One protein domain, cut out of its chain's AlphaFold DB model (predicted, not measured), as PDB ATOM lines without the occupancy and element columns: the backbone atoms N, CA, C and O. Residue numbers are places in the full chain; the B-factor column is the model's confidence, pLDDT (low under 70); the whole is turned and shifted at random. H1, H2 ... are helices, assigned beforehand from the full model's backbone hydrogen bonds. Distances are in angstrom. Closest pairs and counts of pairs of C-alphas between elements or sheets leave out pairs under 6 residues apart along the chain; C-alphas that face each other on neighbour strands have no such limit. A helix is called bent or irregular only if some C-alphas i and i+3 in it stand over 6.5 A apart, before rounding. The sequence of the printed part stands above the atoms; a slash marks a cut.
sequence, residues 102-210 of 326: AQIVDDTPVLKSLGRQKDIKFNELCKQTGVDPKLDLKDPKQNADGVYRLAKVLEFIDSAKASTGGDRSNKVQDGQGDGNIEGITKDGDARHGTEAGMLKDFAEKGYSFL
ATOM      1  N   ALA A 102     -31.043 114.868  39.226       83.38
ATOM      2  CA  ALA A 102     -29.730 115.300  38.755       83.38
ATOM      3  C   ALA A 102     -28.698 115.420  39.888       83.38
ATOM      4  O   ALA A 102     -27.584 114.930  39.739       83.38
ATOM      5  N   GLN A 103     -29.082 116.014  41.024       84.62
ATOM      6  CA  GLN A 103     -28.199 116.143  42.189       84.62
ATOM      7  C   GLN A 103     -27.826 114.776  42.767       84.62
ATOM      8  O   GLN A 103     -26.670 114.549  43.090       84.62
ATOM      9  N   ILE A 104     -28.771 113.834  42.816       83.69
ATOM     10  CA  ILE A 104     -28.498 112.468  43.286       83.69
ATOM     11  C   ILE A 104     -27.508 111.756  42.356       83.69
ATOM     12  O   ILE A 104     -26.591 111.096  42.834       83.69
ATOM     13  N   VAL A 105     -27.659 111.906  41.037       82.44
ATOM     14  CA  VAL A 105     -26.716 111.342  40.053       82.44
ATOM     15  C   VAL A 105     -25.325 111.954  40.196       82.44
ATOM     16  O   VAL A 105     -24.336 111.239  40.072       82.44
ATOM     17  N   ASP A 106     -25.236 113.263  40.428       82.31
ATOM     18  CA  ASP A 106     -23.954 113.957  40.569       82.31
ATOM     19  C   ASP A 106     -23.239 113.620  41.886       82.31
ATOM     20  O   ASP A 106     -22.013 113.500  41.888       82.31
ATOM     21  N   ASP A 107     -23.997 113.399  42.964       82.06
ATOM     22  CA  ASP A 107     -23.486 112.996  44.279       82.06
ATOM     23  C   ASP A 107     -23.102 111.505  44.346       82.06
ATOM     24  O   ASP A 107     -22.397 111.096  45.268       82.06
ATOM     25  N   THR A 108     -23.556 110.684  43.391       79.06
ATOM     26  CA  THR A 108     -23.349 109.228  43.401       79.06
ATOM     27  C   THR A 108     -22.335 108.818  42.323       79.06
ATOM     28  O   THR A 108     -22.702 108.695  41.148       79.06
ATOM     29  N   PRO A 109     -21.061 108.557  42.675       76.69
ATOM     30  CA  PRO A 109     -20.017 108.266  41.693       76.69
ATOM     31  C   PRO A 109     -20.341 107.034  40.839       76.69
ATOM     32  O   PRO A 109     -20.191 107.095  39.620       76.69
ATOM     33  N   VAL A 110     -20.896 105.969  41.431       72.69
ATOM     34  CA  VAL A 110     -21.234 104.742  40.692       72.69
ATOM     35  C   VAL A 110     -22.307 104.966  39.617       72.69
ATOM     36  O   VAL A 110     -22.207 104.422  38.521       72.69
ATOM     37  N   LEU A 111     -23.291 105.842  39.862       74.56
ATOM     38  CA  LEU A 111     -24.307 106.219  38.867       74.56
ATOM     39  C   LEU A 111     -23.696 106.994  37.694       74.56
ATOM     40  O   LEU A 111     -24.108 106.824  36.544       74.56
ATOM     41  N   LYS A 112     -22.710 107.844  37.989       71.12
ATOM     42  CA  LYS A 112     -21.998 108.648  36.995       71.12
ATOM     43  C   LYS A 112     -21.121 107.780  36.092       71.12
ATOM     44  O   LYS A 112     -21.110 108.008  34.882       71.12
ATOM     45  N   SER A 113     -20.435 106.792  36.665       65.38
ATOM     46  CA  SER A 113     -19.580 105.844  35.940       65.38
ATOM     47  C   SER A 113     -20.387 104.830  35.126       65.38
ATOM     48  O   SER A 113     -19.994 104.482  34.012       65.38
ATOM     49  N   LEU A 114     -21.538 104.386  35.647       64.38
ATOM     50  CA  LEU A 114     -22.404 103.420  34.970       64.38
ATOM     51  C   LEU A 114     -22.973 103.972  33.656       64.38
ATOM     52  O   LEU A 114     -23.009 103.265  32.653       64.38
ATOM     53  N   GLY A 115     -23.414 105.235  33.631       54.09
ATOM     54  CA  GLY A 115     -24.046 105.839  32.449       54.09
ATOM     55  C   GLY A 115     -25.204 105.004  31.856       54.09
ATOM     56  O   GLY A 115     -25.752 104.107  32.493       54.09
ATOM     57  N   ARG A 116     -25.600 105.271  30.598       51.62
ATOM     58  CA  ARG A 116     -26.535 104.410  29.829       51.62
ATOM     59  C   ARG A 116     -25.784 103.256  29.154       51.62
ATOM     60  O   ARG A 116     -25.847 103.111  27.930       51.62
ATOM     61  N   GLN A 117     -25.039 102.464  29.918       53.91
ATOM     62  CA  GLN A 117     -24.423 101.252  29.384       53.91
ATOM     63  C   GLN A 117     -25.530 100.277  28.956       53.91
ATOM     64  O   GLN A 117     -26.405  99.902  29.738       53.91
ATOM     65  N   LYS A 118     -25.554  99.952  27.659       46.09
ATOM     66  CA  LYS A 118     -26.685  99.295  26.982       46.09
ATOM     67  C   LYS A 118     -26.923  97.856  27.446       46.09
ATOM     68  O   LYS A 118     -28.013  97.332  27.222       46.09
ATOM     69  N   ASP A 119     -25.963  97.259  28.147       54.19
ATOM     70  CA  ASP A 119     -25.878  95.804  28.257       54.19
ATOM     71  C   ASP A 119     -26.275  95.250  29.639       54.19
ATOM     72  O   ASP A 119     -26.509  94.052  29.792       54.19
ATOM     73  N   ILE A 120     -26.509  96.113  30.635       60.34
ATOM     74  CA  ILE A 120     -26.913  95.699  31.996       60.34
ATOM     75  C   ILE A 120     -28.440  95.654  32.167       60.34
ATOM     76  O   ILE A 120     -28.979  95.920  33.238       60.34
ATOM     77  N   LYS A 121     -29.182  95.379  31.085       70.19
ATOM     78  CA  LYS A 121     -30.659  95.403  31.090       70.19
ATOM     79  C   LYS A 121     -31.213  96.659  31.790       70.19
ATOM     80  O   LYS A 121     -32.147  96.579  32.583       70.19
ATOM     81  N   PHE A 122     -30.651  97.831  31.473       72.25
ATOM     82  CA  PHE A 122     -30.955  99.106  32.141       72.25
ATOM     83  C   PHE A 122     -32.459  99.413  32.221       72.25
ATOM     84  O   PHE A 122     -32.941  99.928  33.221       72.25
ATOM     85  N   ASN A 123     -33.237  99.030  31.204       75.12
ATOM     86  CA  ASN A 123     -34.694  99.180  31.236       75.12
ATOM     87  C   ASN A 123     -35.359  98.385  32.368       75.12
ATOM     88  O   ASN A 123     -36.309  98.871  32.975       75.12
ATOM     89  N   GLU A 124     -34.877  97.178  32.652       79.25
ATOM     90  CA  GLU A 124     -35.378  96.338  33.736       79.25
ATOM     91  C   GLU A 124     -34.946  96.909  35.095       79.25
ATOM     92  O   GLU A 124     -35.785  97.041  35.982       79.25
ATOM     93  N   LEU A 125     -33.703  97.399  35.219       79.00
ATOM     94  CA  LEU A 125     -33.248  98.159  36.396       79.00
ATOM     95  C   LEU A 125     -34.141  99.373  36.677       79.00
ATOM     96  O   LEU A 125     -34.557  99.598  37.815       79.00
ATOM     97  N   CYS A 126     -34.479 100.131  35.634       81.44
ATOM     98  CA  CYS A 126     -35.370 101.279  35.732       81.44
ATOM     99  C   CYS A 126     -36.770 100.878  36.206       81.44
ATOM    100  O   CYS A 126     -37.314 101.522  37.098       81.44
ATOM    101  N   LYS A 127     -37.333  99.777  35.690       83.56
ATOM    102  CA  LYS A 127     -38.633  99.260  36.155       83.56
ATOM    103  C   LYS A 127     -38.600  98.864  37.630       83.56
ATOM    104  O   LYS A 127     -39.519  99.222  38.358       83.56
ATOM    105  N   GLN A 128     -37.553  98.163  38.066       81.88
ATOM    106  CA  GLN A 128     -37.409  97.727  39.460       81.88
ATOM    107  C   GLN A 128     -37.273  98.925  40.406       81.88
ATOM    108  O   GLN A 128     -37.879  98.971  41.472       81.88
ATOM    109  N   THR A 129     -36.500  99.933  40.011       82.44
ATOM    110  CA  THR A 129     -36.227 101.110  40.846       82.44
ATOM    111  C   THR A 129     -37.283 102.204  40.699       82.44
ATOM    112  O   THR A 129     -37.372 103.083  41.552       82.44
ATOM    113  N   GLY A 130     -38.154 102.142  39.692       81.25
ATOM    114  CA  GLY A 130     -39.176 103.155  39.412       81.25
ATOM    115  C   GLY A 130     -38.627 104.416  38.737       81.25
ATOM    116  O   GLY A 130     -39.234 105.482  38.858       81.25
ATOM    117  N   VAL A 131     -37.476 104.299  38.071       84.44
ATOM    118  CA  VAL A 131     -36.909 105.301  37.159       84.44
ATOM    119  C   VAL A 131     -37.596 105.165  35.800       84.44
ATOM    120  O   VAL A 131     -37.865 104.054  35.346       84.44
ATOM    121  N   ASP A 132     -37.875 106.276  35.122       79.38
ATOM    122  CA  ASP A 132     -38.380 106.230  33.751       79.38
ATOM    123  C   ASP A 132     -37.217 105.977  32.771       79.38
ATOM    124  O   ASP A 132     -36.334 106.833  32.649       79.38
ATOM    125  N   PRO A 133     -37.196 104.843  32.040       76.94
ATOM    126  CA  PRO A 133     -36.138 104.532  31.075       76.94
ATOM    127  C   PRO A 133     -36.125 105.449  29.837       76.94
ATOM    128  O   PRO A 133     -35.142 105.468  29.078       76.94
ATOM    129  N   LYS A 134     -37.221 106.176  29.585       79.69
ATOM    130  CA  LYS A 134     -37.361 107.101  28.450       79.69
ATOM    131  C   LYS A 134     -36.800 108.485  28.756       79.69
ATOM    132  O   LYS A 134     -36.446 109.197  27.819       79.69
ATOM    133  N   LEU A 135     -36.721 108.849  30.031       79.81
ATOM    134  CA  LEU A 135     -36.150 110.111  30.486       79.81
ATOM    135  C   LEU A 135     -34.666 109.932  30.812       79.81
ATOM    136  O   LEU A 135     -34.196 108.828  31.091       79.81
ATOM    137  N   ASP A 136     -33.912 111.026  30.752       77.19
ATOM    138  CA  ASP A 136     -32.556 111.025  31.293       77.19
ATOM    139  C   ASP A 136     -32.609 110.894  32.826       77.19
ATOM    140  O   ASP A 136     -33.591 111.287  33.464       77.19
ATOM    141  N   LEU A 137     -31.563 110.341  33.444       77.69
ATOM    142  CA  LEU A 137     -31.463 110.293  34.905       77.69
ATOM    143  C   LEU A 137     -31.391 111.707  35.504       77.69
ATOM    144  O   LEU A 137     -31.849 111.921  36.622       77.69
ATOM    145  N   LYS A 138     -30.863 112.679  34.748       83.00
ATOM    146  CA  LYS A 138     -30.788 114.090  35.149       83.00
ATOM    147  C   LYS A 138     -32.002 114.920  34.722       83.00
ATOM    148  O   LYS A 138     -32.003 116.134  34.928       83.00
ATOM    149  N   ASP A 139     -33.021 114.308  34.117       81.44
ATOM    150  CA  ASP A 139     -34.199 115.039  33.653       81.44
ATOM    151  C   ASP A 139     -35.001 115.593  34.850       81.44
ATOM    152  O   ASP A 139     -35.239 114.870  35.821       81.44
ATOM    153  N   PRO A 140     -35.461 116.856  34.817       80.44
ATOM    154  CA  PRO A 140     -36.267 117.431  35.895       80.44
ATOM    155  C   PRO A 140     -37.612 116.720  36.117       80.44
ATOM    156  O   PRO A 140     -38.198 116.861  37.188       80.44
ATOM    157  N   LYS A 141     -38.119 115.970  35.130       83.25
ATOM    158  CA  LYS A 141     -39.337 115.148  35.237       83.25
ATOM    159  C   LYS A 141     -39.059 113.733  35.747       83.25
ATOM    160  O   LYS A 141     -40.002 112.962  35.919       83.25
ATOM    161  N   GLN A 142     -37.793 113.375  35.956       86.12
ATOM    162  CA  GLN A 142     -37.408 112.057  36.434       86.12
ATOM    163  C   GLN A 142     -37.832 111.851  37.893       86.12
ATOM    164  O   GLN A 142     -37.823 112.772  38.715       86.12
ATOM    165  N   ASN A 143     -38.166 110.610  38.237       84.94
ATOM    166  CA  ASN A 143     -38.518 110.238  39.597       84.94
ATOM    167  C   ASN A 143     -37.282 110.256  40.515       84.94
ATOM    168  O   ASN A 143     -36.519 109.290  40.545       84.94
ATOM    169  N   ALA A 144     -37.103 111.326  41.296       85.00
ATOM    170  CA  ALA A 144     -35.978 111.469  42.225       85.00
ATOM    171  C   ALA A 144     -35.916 110.347  43.280       85.00
ATOM    172  O   ALA A 144     -34.825 109.898  43.624       85.00
ATOM    173  N   ASP A 145     -37.063 109.835  43.744       83.31
ATOM    174  CA  ASP A 145     -37.087 108.693  44.669       83.31
ATOM    175  C   ASP A 145     -36.653 107.396  43.971       83.31
ATOM    176  O   ASP A 145     -36.018 106.540  44.582       83.31
ATOM    177  N   GLY A 146     -36.969 107.247  42.680       85.19
ATOM    178  CA  GLY A 146     -36.505 106.114  41.880       85.19
ATOM    179  C   GLY A 146     -35.001 106.148  41.635       85.19
ATOM    180  O   GLY A 146     -34.328 105.133  41.791       85.19
ATOM    181  N   VAL A 147     -34.461 107.330  41.332       84.00
ATOM    182  CA  VAL A 147     -33.014 107.531  41.173       84.00
ATOM    183  C   VAL A 147     -32.281 107.298  42.492       84.00
ATOM    184  O   VAL A 147     -31.234 106.660  42.493       84.00
ATOM    185  N   TYR A 148     -32.857 107.717  43.621       85.19
ATOM    186  CA  TYR A 148     -32.329 107.398  44.947       85.19
ATOM    187  C   TYR A 148     -32.280 105.887  45.210       85.19
ATOM    188  O   TYR A 148     -31.250 105.371  45.634       85.19
ATOM    189  N   ARG A 149     -33.357 105.146  44.910       86.06
ATOM    190  CA  ARG A 149     -33.356 103.678  45.031       86.06
ATOM    191  C   ARG A 149     -32.293 103.027  44.153       86.06
ATOM    192  O   ARG A 149     -31.589 102.134  44.610       86.06
ATOM    193  N   LEU A 150     -32.155 103.492  42.913       84.19
ATOM    194  CA  LEU A 150     -31.119 103.007  42.005       84.19
ATOM    195  C   LEU A 150     -29.712 103.280  42.552       84.19
ATOM    196  O   LEU A 150     -28.885 102.375  42.525       84.19
ATOM    197  N   ALA A 151     -29.463 104.474  43.097       84.19
ATOM    198  CA  ALA A 151     -28.203 104.813  43.758       84.19
ATOM    199  C   ALA A 151     -27.888 103.823  44.886       84.19
ATOM    200  O   ALA A 151     -26.829 103.208  44.882       84.19
ATOM    201  N   LYS A 152     -28.852 103.585  45.786       85.00
ATOM    202  CA  LYS A 152     -28.703 102.649  46.912       85.00
ATOM    203  C   LYS A 152     -28.393 101.225  46.463       85.00
ATOM    204  O   LYS A 152     -27.554 100.571  47.072       85.00
ATOM    205  N   VAL A 153     -29.066 100.739  45.419       84.62
ATOM    206  CA  VAL A 153     -28.811  99.403  44.861       84.62
ATOM    207  C   VAL A 153     -27.415  99.315  44.262       84.62
ATOM    208  O   VAL A 153     -26.708  98.341  44.509       84.62
ATOM    209  N   LEU A 154     -27.001 100.325  43.501       81.12
ATOM    210  CA  LEU A 154     -25.677 100.340  42.893       81.12
ATOM    211  C   LEU A 154     -24.574 100.445  43.942       81.12
ATOM    212  O   LEU A 154     -23.638  99.668  43.874       81.12
ATOM    213  N   GLU A 155     -24.709 101.319  44.939       81.12
ATOM    214  CA  GLU A 155     -23.769 101.415  46.064       81.12
ATOM    215  C   GLU A 155     -23.682 100.105  46.852       81.12
ATOM    216  O   GLU A 155     -22.598  99.693  47.258       81.12
ATOM    217  N   PHE A 156     -24.811  99.422  47.061       81.50
ATOM    218  CA  PHE A 156     -24.837  98.115  47.721       81.50
ATOM    219  C   PHE A 156     -24.083  97.050  46.912       81.50
ATOM    220  O   PHE A 156     -23.363  96.235  47.485       81.50
ATOM    221  N   ILE A 157     -24.219  97.066  45.583       79.69
ATOM    222  CA  ILE A 157     -23.517  96.141  44.686       79.69
ATOM    223  C   ILE A 157     -22.024  96.484  44.572       79.69
ATOM    224  O   ILE A 157     -21.192  95.587  44.622       79.69
ATOM    225  N   ASP A 158     -21.687  97.763  44.456       77.38
ATOM    226  CA  ASP A 158     -20.319  98.296  44.353       77.38
ATOM    227  C   ASP A 158     -19.516  98.041  45.641       77.38
ATOM    228  O   ASP A 158     -18.354  97.650  45.620       77.38
ATOM    229  N   SER A 159     -20.177  98.146  46.796       76.56
ATOM    230  CA  SER A 159     -19.603  97.792  48.100       76.56
ATOM    231  C   SER A 159     -19.683  96.294  48.426       76.56
ATOM    232  O   SER A 159     -19.446  95.905  49.574       76.56
ATOM    233  N   ALA A 160     -20.056  95.432  47.470       76.75
ATOM    234  CA  ALA A 160     -20.229  94.008  47.736       76.75
ATOM    235  C   ALA A 160     -18.930  93.355  48.227       76.75
ATOM    236  O   ALA A 160     -17.862  93.536  47.629       76.75
ATOM    237  N   LYS A 161     -19.021  92.537  49.287       75.06
ATOM    238  CA  LYS A 161     -17.875  91.752  49.765       75.06
ATOM    239  C   LYS A 161     -17.433  90.737  48.713       75.06
ATOM    240  O   LYS A 161     -18.226  90.299  47.872       75.06
ATOM    241  N   ALA A 162     -16.166  90.332  48.782       66.06
ATOM    242  CA  ALA A 162     -15.634  89.273  47.933       66.06
ATOM    243  C   ALA A 162     -16.451  87.988  48.101       66.06
ATOM    244  O   ALA A 162     -17.012  87.736  49.164       66.06
ATOM    245  N   SER A 163     -16.445  87.115  47.095       62.41
ATOM    246  CA  SER A 163     -17.137  85.816  47.158       62.41
ATOM    247  C   SER A 163     -16.681  84.912  48.317       62.41
ATOM    248  O   SER A 163     -17.382  83.970  48.669       62.41
ATOM    249  N   THR A 164     -15.553  85.223  48.960       54.75
ATOM    250  CA  THR A 164     -15.015  84.557  50.158       54.75
ATOM    251  C   THR A 164     -15.458  85.188  51.487       54.75
ATOM    252  O   THR A 164     -15.071  84.699  52.544       54.75
ATOM    253  N   GLY A 165     -16.249  86.264  51.455       57.09
ATOM    254  CA  GLY A 165     -16.779  86.966  52.629       57.09
ATOM    255  C   GLY A 165     -15.842  88.029  53.205       57.09
ATOM    256  O   GLY A 165     -16.216  88.713  54.155       57.09
ATOM    257  N   GLY A 166     -14.642  88.183  52.636       62.16
ATOM    258  CA  GLY A 166     -13.687  89.229  53.001       62.16
ATOM    259  C   GLY A 166     -13.944  90.557  52.283       62.16
ATOM    260  O   GLY A 166     -14.582  90.601  51.226       62.16
ATOM    261  N   ASP A 167     -13.410  91.638  52.846       64.44
ATOM    262  CA  ASP A 167     -13.407  92.946  52.192       64.44
ATOM    263  C   ASP A 167     -12.506  92.924  50.952       64.44
ATOM    264  O   ASP A 167     -11.475  92.248  50.909       64.44
ATOM    265  N   ARG A 168     -12.886  93.677  49.920       63.06
ATOM    266  CA  ARG A 168     -12.103  93.780  48.683       63.06
ATOM    267  C   ARG A 168     -11.132  94.936  48.840       63.06
ATOM    268  O   ARG A 168     -11.459  96.067  48.498       63.06
ATOM    269  N   SER A 169      -9.952  94.638  49.382       54.47
ATOM    270  CA  SER A 169      -9.005  95.595  49.987       54.47
ATOM    271  C   SER A 169      -8.478  96.731  49.093       54.47
ATOM    272  O   SER A 169      -7.776  97.601  49.590       54.47
ATOM    273  N   ASN A 170      -8.841  96.783  47.808       60.53
ATOM    274  CA  ASN A 170      -8.512  97.882  46.888       60.53
ATOM    275  C   ASN A 170      -9.740  98.470  46.164       60.53
ATOM    276  O   ASN A 170      -9.590  99.360  45.332       60.53
ATOM    277  N   LYS A 171     -10.932  97.936  46.440       63.56
ATOM    278  CA  LYS A 171     -12.187  98.226  45.733       63.56
ATOM    279  C   LYS A 171     -13.271  98.741  46.660       63.56
ATOM    280  O   LYS A 171     -14.072  99.555  46.242       63.56
ATOM    281  N   VAL A 172     -13.268  98.288  47.911       58.19
ATOM    282  CA  VAL A 172     -14.189  98.756  48.940       58.19
ATOM    283  C   VAL A 172     -13.364  99.391  50.052       58.19
ATOM    284  O   VAL A 172     -12.587  98.706  50.718       58.19
ATOM    285  N   GLN A 173     -13.504 100.702  50.225       56.66
ATOM    286  CA  GLN A 173     -12.877 101.476  51.297       56.66
ATOM    287  C   GLN A 173     -13.980 102.034  52.194       56.66
ATOM    288  O   GLN A 173     -14.948 102.604  51.702       56.66
ATOM    289  N   ASP A 174     -13.876 101.811  53.506       58.91
ATOM    290  CA  ASP A 174     -14.863 102.267  54.498       58.91
ATOM    291  C   ASP A 174     -16.326 101.869  54.183       58.91
ATOM    292  O   ASP A 174     -17.276 102.558  54.549       58.91
ATOM    293  N   GLY A 175     -16.524 100.734  53.501       58.50
ATOM    294  CA  GLY A 175     -17.848 100.241  53.099       58.50
ATOM    295  C   GLY A 175     -18.442 100.918  51.858       58.50
ATOM    296  O   GLY A 175     -19.589 100.638  51.518       58.50
ATOM    297  N   GLN A 176     -17.683 101.771  51.169       62.81
ATOM    298  CA  GLN A 176     -18.030 102.333  49.863       62.81
ATOM    299  C   GLN A 176     -17.173 101.688  48.773       62.81
ATOM    300  O   GLN A 176     -15.976 101.480  48.971       62.81
ATOM    301  N   GLY A 177     -17.789 101.338  47.643       63.88
ATOM    302  CA  GLY A 177     -17.056 100.836  46.483       63.88
ATOM    303  C   GLY A 177     -16.309 101.950  45.740       63.88
ATOM    304  O   GLY A 177     -16.402 103.133  46.085       63.88
ATOM    305  N   ASP A 178     -15.535 101.576  44.725       67.38
ATOM    306  CA  ASP A 178     -14.693 102.500  43.956       67.38
ATOM    307  C   ASP A 178     -15.482 103.283  42.889       67.38
ATOM    308  O   ASP A 178     -14.916 104.104  42.156       67.38
ATOM    309  N   GLY A 179     -16.796 103.052  42.816       64.31
ATOM    310  CA  GLY A 179     -17.698 103.676  41.872       64.31
ATOM    311  C   GLY A 179     -17.619 103.091  40.465       64.31
ATOM    312  O   GLY A 179     -18.161 103.714  39.550       64.31
ATOM    313  N   ASN A 180     -16.962 101.947  40.251       70.19
ATOM    314  CA  ASN A 180     -16.874 101.280  38.953       70.19
ATOM    315  C   ASN A 180     -17.438  99.862  39.029       70.19
ATOM    316  O   ASN A 180     -16.842  98.987  39.638       70.19
ATOM    317  N   ILE A 181     -18.526  99.608  38.294       68.88
ATOM    318  CA  ILE A 181     -19.115  98.269  38.210       68.88
ATOM    319  C   ILE A 181     -18.234  97.341  37.357       68.88
ATOM    320  O   ILE A 181     -18.192  97.446  36.127       68.88
ATOM    321  N   GLU A 182     -17.549  96.409  38.013       67.38
ATOM    322  CA  GLU A 182     -16.617  95.456  37.407       67.38
ATOM    323  C   GLU A 182     -17.321  94.223  36.807       67.38
ATOM    324  O   GLU A 182     -18.382  93.778  37.256       67.38
ATOM    325  N   GLY A 183     -16.689  93.614  35.795       62.31
ATOM    326  CA  GLY A 183     -17.129  92.335  35.213       62.31
ATOM    327  C   GLY A 183     -17.964  92.420  33.933       62.31
ATOM    328  O   GLY A 183     -18.492  91.400  33.473       62.31
ATOM    329  N   ILE A 184     -18.050  93.608  33.331       63.19
ATOM    330  CA  ILE A 184     -18.562  93.796  31.971       63.19
ATOM    331  C   ILE A 184     -17.480  93.342  30.986       63.19
ATOM    332  O   ILE A 184     -16.352  93.835  30.990       63.19
ATOM    333  N   THR A 185     -17.795  92.361  30.147       56.16
ATOM    334  CA  THR A 185     -16.891  91.939  29.074       56.16
ATOM    335  C   THR A 185     -16.813  92.999  27.978       56.16
ATOM    336  O   THR A 185     -17.703  93.826  27.817       56.16
ATOM    337  N   LYS A 186     -15.761  92.940  27.156       51.09
ATOM    338  CA  LYS A 186     -15.603  93.774  25.947       51.09
ATOM    339  C   LYS A 186     -16.795  93.713  24.973       51.09
ATOM    340  O   LYS A 186     -16.946  94.618  24.161       51.09
ATOM    341  N   ASP A 187     -17.606  92.660  25.067       50.22
ATOM    342  CA  ASP A 187     -18.793  92.424  24.244       50.22
ATOM    343  C   ASP A 187     -20.088  92.924  24.927       50.22
ATOM    344  O   ASP A 187     -21.174  92.757  24.382       50.22
ATOM    345  N   GLY A 188     -19.982  93.540  26.113       53.12
ATOM    346  CA  GLY A 188     -21.103  94.065  26.900       53.12
ATOM    347  C   GLY A 188     -21.714  93.056  27.878       53.12
ATOM    348  O   GLY A 188     -22.445  93.434  28.788       53.12
ATOM    349  N   ASP A 189     -21.387  91.768  27.764       59.34
ATOM    350  CA  ASP A 189     -21.952  90.744  28.641       59.34
ATOM    351  C   ASP A 189     -21.399  90.834  30.067       59.34
ATOM    352  O   ASP A 189     -20.186  90.866  30.278       59.34
ATOM    353  N   ALA A 190     -22.297  90.812  31.051       66.69
ATOM    354  CA  ALA A 190     -21.963  90.731  32.467       66.69
ATOM    355  C   ALA A 190     -21.664  89.283  32.891       66.69
ATOM    356  O   ALA A 190     -22.499  88.389  32.694       66.69
ATOM    357  N   ARG A 191     -20.494  89.042  33.499       63.22
ATOM    358  CA  ARG A 191     -20.103  87.705  33.984       63.22
ATOM    359  C   ARG A 191     -20.704  87.383  35.349       63.22
ATOM    360  O   ARG A 191     -20.745  88.218  36.247       63.22
ATOM    361  N   HIS A 192     -21.115  86.134  35.535       61.50
ATOM    362  CA  HIS A 192     -21.634  85.653  36.815       61.50
ATOM    363  C   HIS A 192     -20.522  85.650  37.881       61.50
ATOM    364  O   HIS A 192     -19.416  85.189  37.602       61.50
ATOM    365  N   GLY A 193     -20.819  86.126  39.096       61.19
ATOM    366  CA  GLY A 193     -19.843  86.279  40.192       61.19
ATOM    367  C   GLY A 193     -19.071  87.600  40.204       61.19
ATOM    368  O   GLY A 193     -18.103  87.735  40.943       61.19
ATOM    369  N   THR A 194     -19.508  88.562  39.392       66.62
ATOM    370  CA  THR A 194     -19.004  89.941  39.354       66.62
ATOM    371  C   THR A 194     -20.111  90.914  39.758       66.62
ATOM    372  O   THR A 194     -21.285  90.532  39.794       66.62
ATOM    373  N   GLU A 195     -19.769  92.170  40.032       72.62
ATOM    374  CA  GLU A 195     -20.746  93.224  40.338       72.62
ATOM    375  C   GLU A 195     -21.727  93.435  39.182       72.62
ATOM    376  O   GLU A 195     -22.936  93.504  39.399       72.62
ATOM    377  N   ALA A 196     -21.232  93.440  37.939       72.00
ATOM    378  CA  ALA A 196     -22.071  93.520  36.748       72.00
ATOM    379  C   ALA A 196     -23.047  92.338  36.661       72.00
ATOM    380  O   ALA A 196     -24.205  92.503  36.272       72.00
ATOM    381  N   GLY A 197     -22.591  91.137  37.034       72.31
ATOM    382  CA  GLY A 197     -23.434  89.945  37.119       72.31
ATOM    383  C   GLY A 197     -24.537  90.099  38.164       72.31
ATOM    384  O   GLY A 197     -25.701  89.852  37.865       72.31
ATOM    385  N   MET A 198     -24.185  90.592  39.354       76.12
ATOM    386  CA  MET A 198     -25.126  90.843  40.450       76.12
ATOM    387  C   MET A 198     -26.151  91.929  40.087       76.12
ATOM    388  O   MET A 198     -27.337  91.801  40.391       76.12
ATOM    389  N   LEU A 199     -25.721  92.962  39.358       79.25
ATOM    390  CA  LEU A 199     -26.589  94.014  38.837       79.25
ATOM    391  C   LEU A 199     -27.550  93.490  37.760       79.25
ATOM    392  O   LEU A 199     -28.726  93.850  37.755       79.25
ATOM    393  N   LYS A 200     -27.088  92.589  36.887       78.38
ATOM    394  CA  LYS A 200     -27.941  91.897  35.911       78.38
ATOM    395  C   LYS A 200     -28.959  90.977  36.595       78.38
ATOM    396  O   LYS A 200     -30.128  90.994  36.222       78.38
ATOM    397  N   ASP A 201     -28.542  90.220  37.609       78.31
ATOM    398  CA  ASP A 201     -29.436  89.381  38.414       78.31
ATOM    399  C   ASP A 201     -30.499  90.219  39.138       78.31
ATOM    400  O   ASP A 201     -31.675  89.857  39.132       78.31
ATOM    401  N   PHE A 202     -30.120  91.372  39.699       82.75
ATOM    402  CA  PHE A 202     -31.072  92.323  40.274       82.75
ATOM    403  C   PHE A 202     -32.031  92.888  39.216       82.75
ATOM    404  O   PHE A 202     -33.227  92.998  39.473       82.75
ATOM    405  N   ALA A 203     -31.555  93.198  38.007       81.12
ATOM    406  CA  ALA A 203     -32.419  93.654  36.919       81.12
ATOM    407  C   ALA A 203     -33.517  92.623  36.585       81.12
ATOM    408  O   ALA A 203     -34.652  92.997  36.293       81.12
ATOM    409  N   GLU A 204     -33.198  91.327  36.658       79.06
ATOM    410  CA  GLU A 204     -34.128  90.232  36.357       79.06
ATOM    411  C   GLU A 204     -35.043  89.864  37.534       79.06
ATOM    412  O   GLU A 204     -36.239  89.647  37.340       79.06
ATOM    413  N   LYS A 205     -34.490  89.773  38.747       78.31
ATOM    414  CA  LYS A 205     -35.173  89.231  39.936       78.31
ATOM    415  C   LYS A 205     -35.697  90.311  40.887       78.31
ATOM    416  O   LYS A 205     -36.548  90.019  41.727       78.31
ATOM    417  N   GLY A 206     -35.212  91.544  40.762       78.94
ATOM    418  CA  GLY A 206     -35.540  92.662  41.642       78.94
ATOM    419  C   GLY A 206     -34.975  92.510  43.056       78.94
ATOM    420  O   GLY A 206     -34.029  91.764  43.308       78.94
ATOM    421  N   TYR A 207     -35.582  93.221  44.005       77.56
ATOM    422  CA  TYR A 207     -35.116  93.312  45.397       77.56
ATOM    423  C   TYR A 207     -35.087  91.982  46.153       77.56
ATOM    424  O   TYR A 207     -34.318  91.848  47.095       77.56
ATOM    425  N   SER A 208     -35.850  90.977  45.719       75.50
ATOM    426  CA  SER A 208     -35.836  89.633  46.315       75.50
ATOM    427  C   SER A 208     -34.478  88.928  46.203       75.50
ATOM    428  O   SER A 208     -34.253  87.932  46.882       75.50
ATOM    429  N   PHE A 209     -33.590  89.414  45.328       77.62
ATOM    430  CA  PHE A 209     -32.243  88.879  45.139       77.62
ATOM    431  C   PHE A 209     -31.179  89.558  46.018       77.62
ATOM    432  O   PHE A 209     -30.135  88.957  46.264       77.62
ATOM    433  N   LEU A 210     -31.434  90.770  46.523       71.75
ATOM    434  CA  LEU A 210     -30.521  91.473  47.428       71.75
ATOM    435  C   LEU A 210     -30.636  90.843  48.826       71.75
ATOM    436  O   LEU A 210     -31.297  91.374  49.704       71.75
TER     437      LEU A 210
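AT A GLANCE: This is residues 102 to 210 of the 326 residues of an uncharacterized protein of Corallococcus aberystwythensis (UniProt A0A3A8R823). One straight helix, H4, runs through the core, and the other four pack round it as two pairs, H1 and H2 along one side and H3 and H5 along another, mostly crossed rather than side by side. Long loops reach out at both ends of the longest axis: residues 130 to 143 at one, and part of the 36-residue stretch 159 to 194 at the other. The printed part has 109 residues with five named helices, H1 to H5 in order along the chain, and no named strand. The class is all helix, though 50 residues, under half, are in named elements. The whole is compact, with a radius of gyration of the C-alphas of 13.3 A and spans of 41 by 28 by 28 A.

IN THESE COORDINATES: H4, residues 144 to 158, is 20.6 A long, from C-alpha 144 at (-35.978, 111.469, 42.225) to C-alpha 158 at (-20.319, 98.296, 44.353). H5, residues 195 to 209, is 13.2 A long and irregular: C-alphas 204 and 207 are 9.6 A apart. It ends at C-alpha 209, (-32.243, 88.879, 45.139). H3, residues 122 to 129, is 10.4 A long. H1, residues 102 to 107, begins at C-alpha 102, (-29.730, 115.300, 38.755), and H2 is residues 109 to 114; each is 8.6 A long.

HOW THE PARTS SIT: H4 is the hub, touching the four other helices. H1 touches it at a shallow tilt of 27 degrees, the same way; the closest C-alphas, those of Ile 104 and Tyr 148, are 6.6 A apart. H2 touches H4 about perpendicular, at 88 degrees, with C-alphas of Leu 111 and Ala 151 closest, at 6.4 A. H1 and H2 only just touch, and only at the corner by their link, with 3 pairs of C-alphas within 8 A; the closest are those of Val 105 and Leu 111, 5.8 A apart. H3 touches H4 at residues 146 to 150 alone, only just about perpendicular at 72 degrees; C-alphas of Thr 129 and Gly 146 come closest, at 5.1 A. Residues 195 to 199 of H5 touch residues 154 to 158 of H4 at a steep tilt of 55 degrees, opposite ways, closest at the C-alphas of Ile 157 and Glu 195, 5.9 A. H3 and H2 are apart. Every O i to N i+4 pair is within hydrogen-bond range in H1, H2, H3 and H4, and 8 of 11 are in H5.

THE WHOLE: The two C-alphas farthest apart, those of Lys 141 and Thr 164, are 41.8 A apart. The printed part has no cut; the links H3 to H4 and H4 to H5 are long. The mean pLDDT of the printed part is 72.4, with residues 113 to 120, 162 to 179 and 181 to 194 under 70.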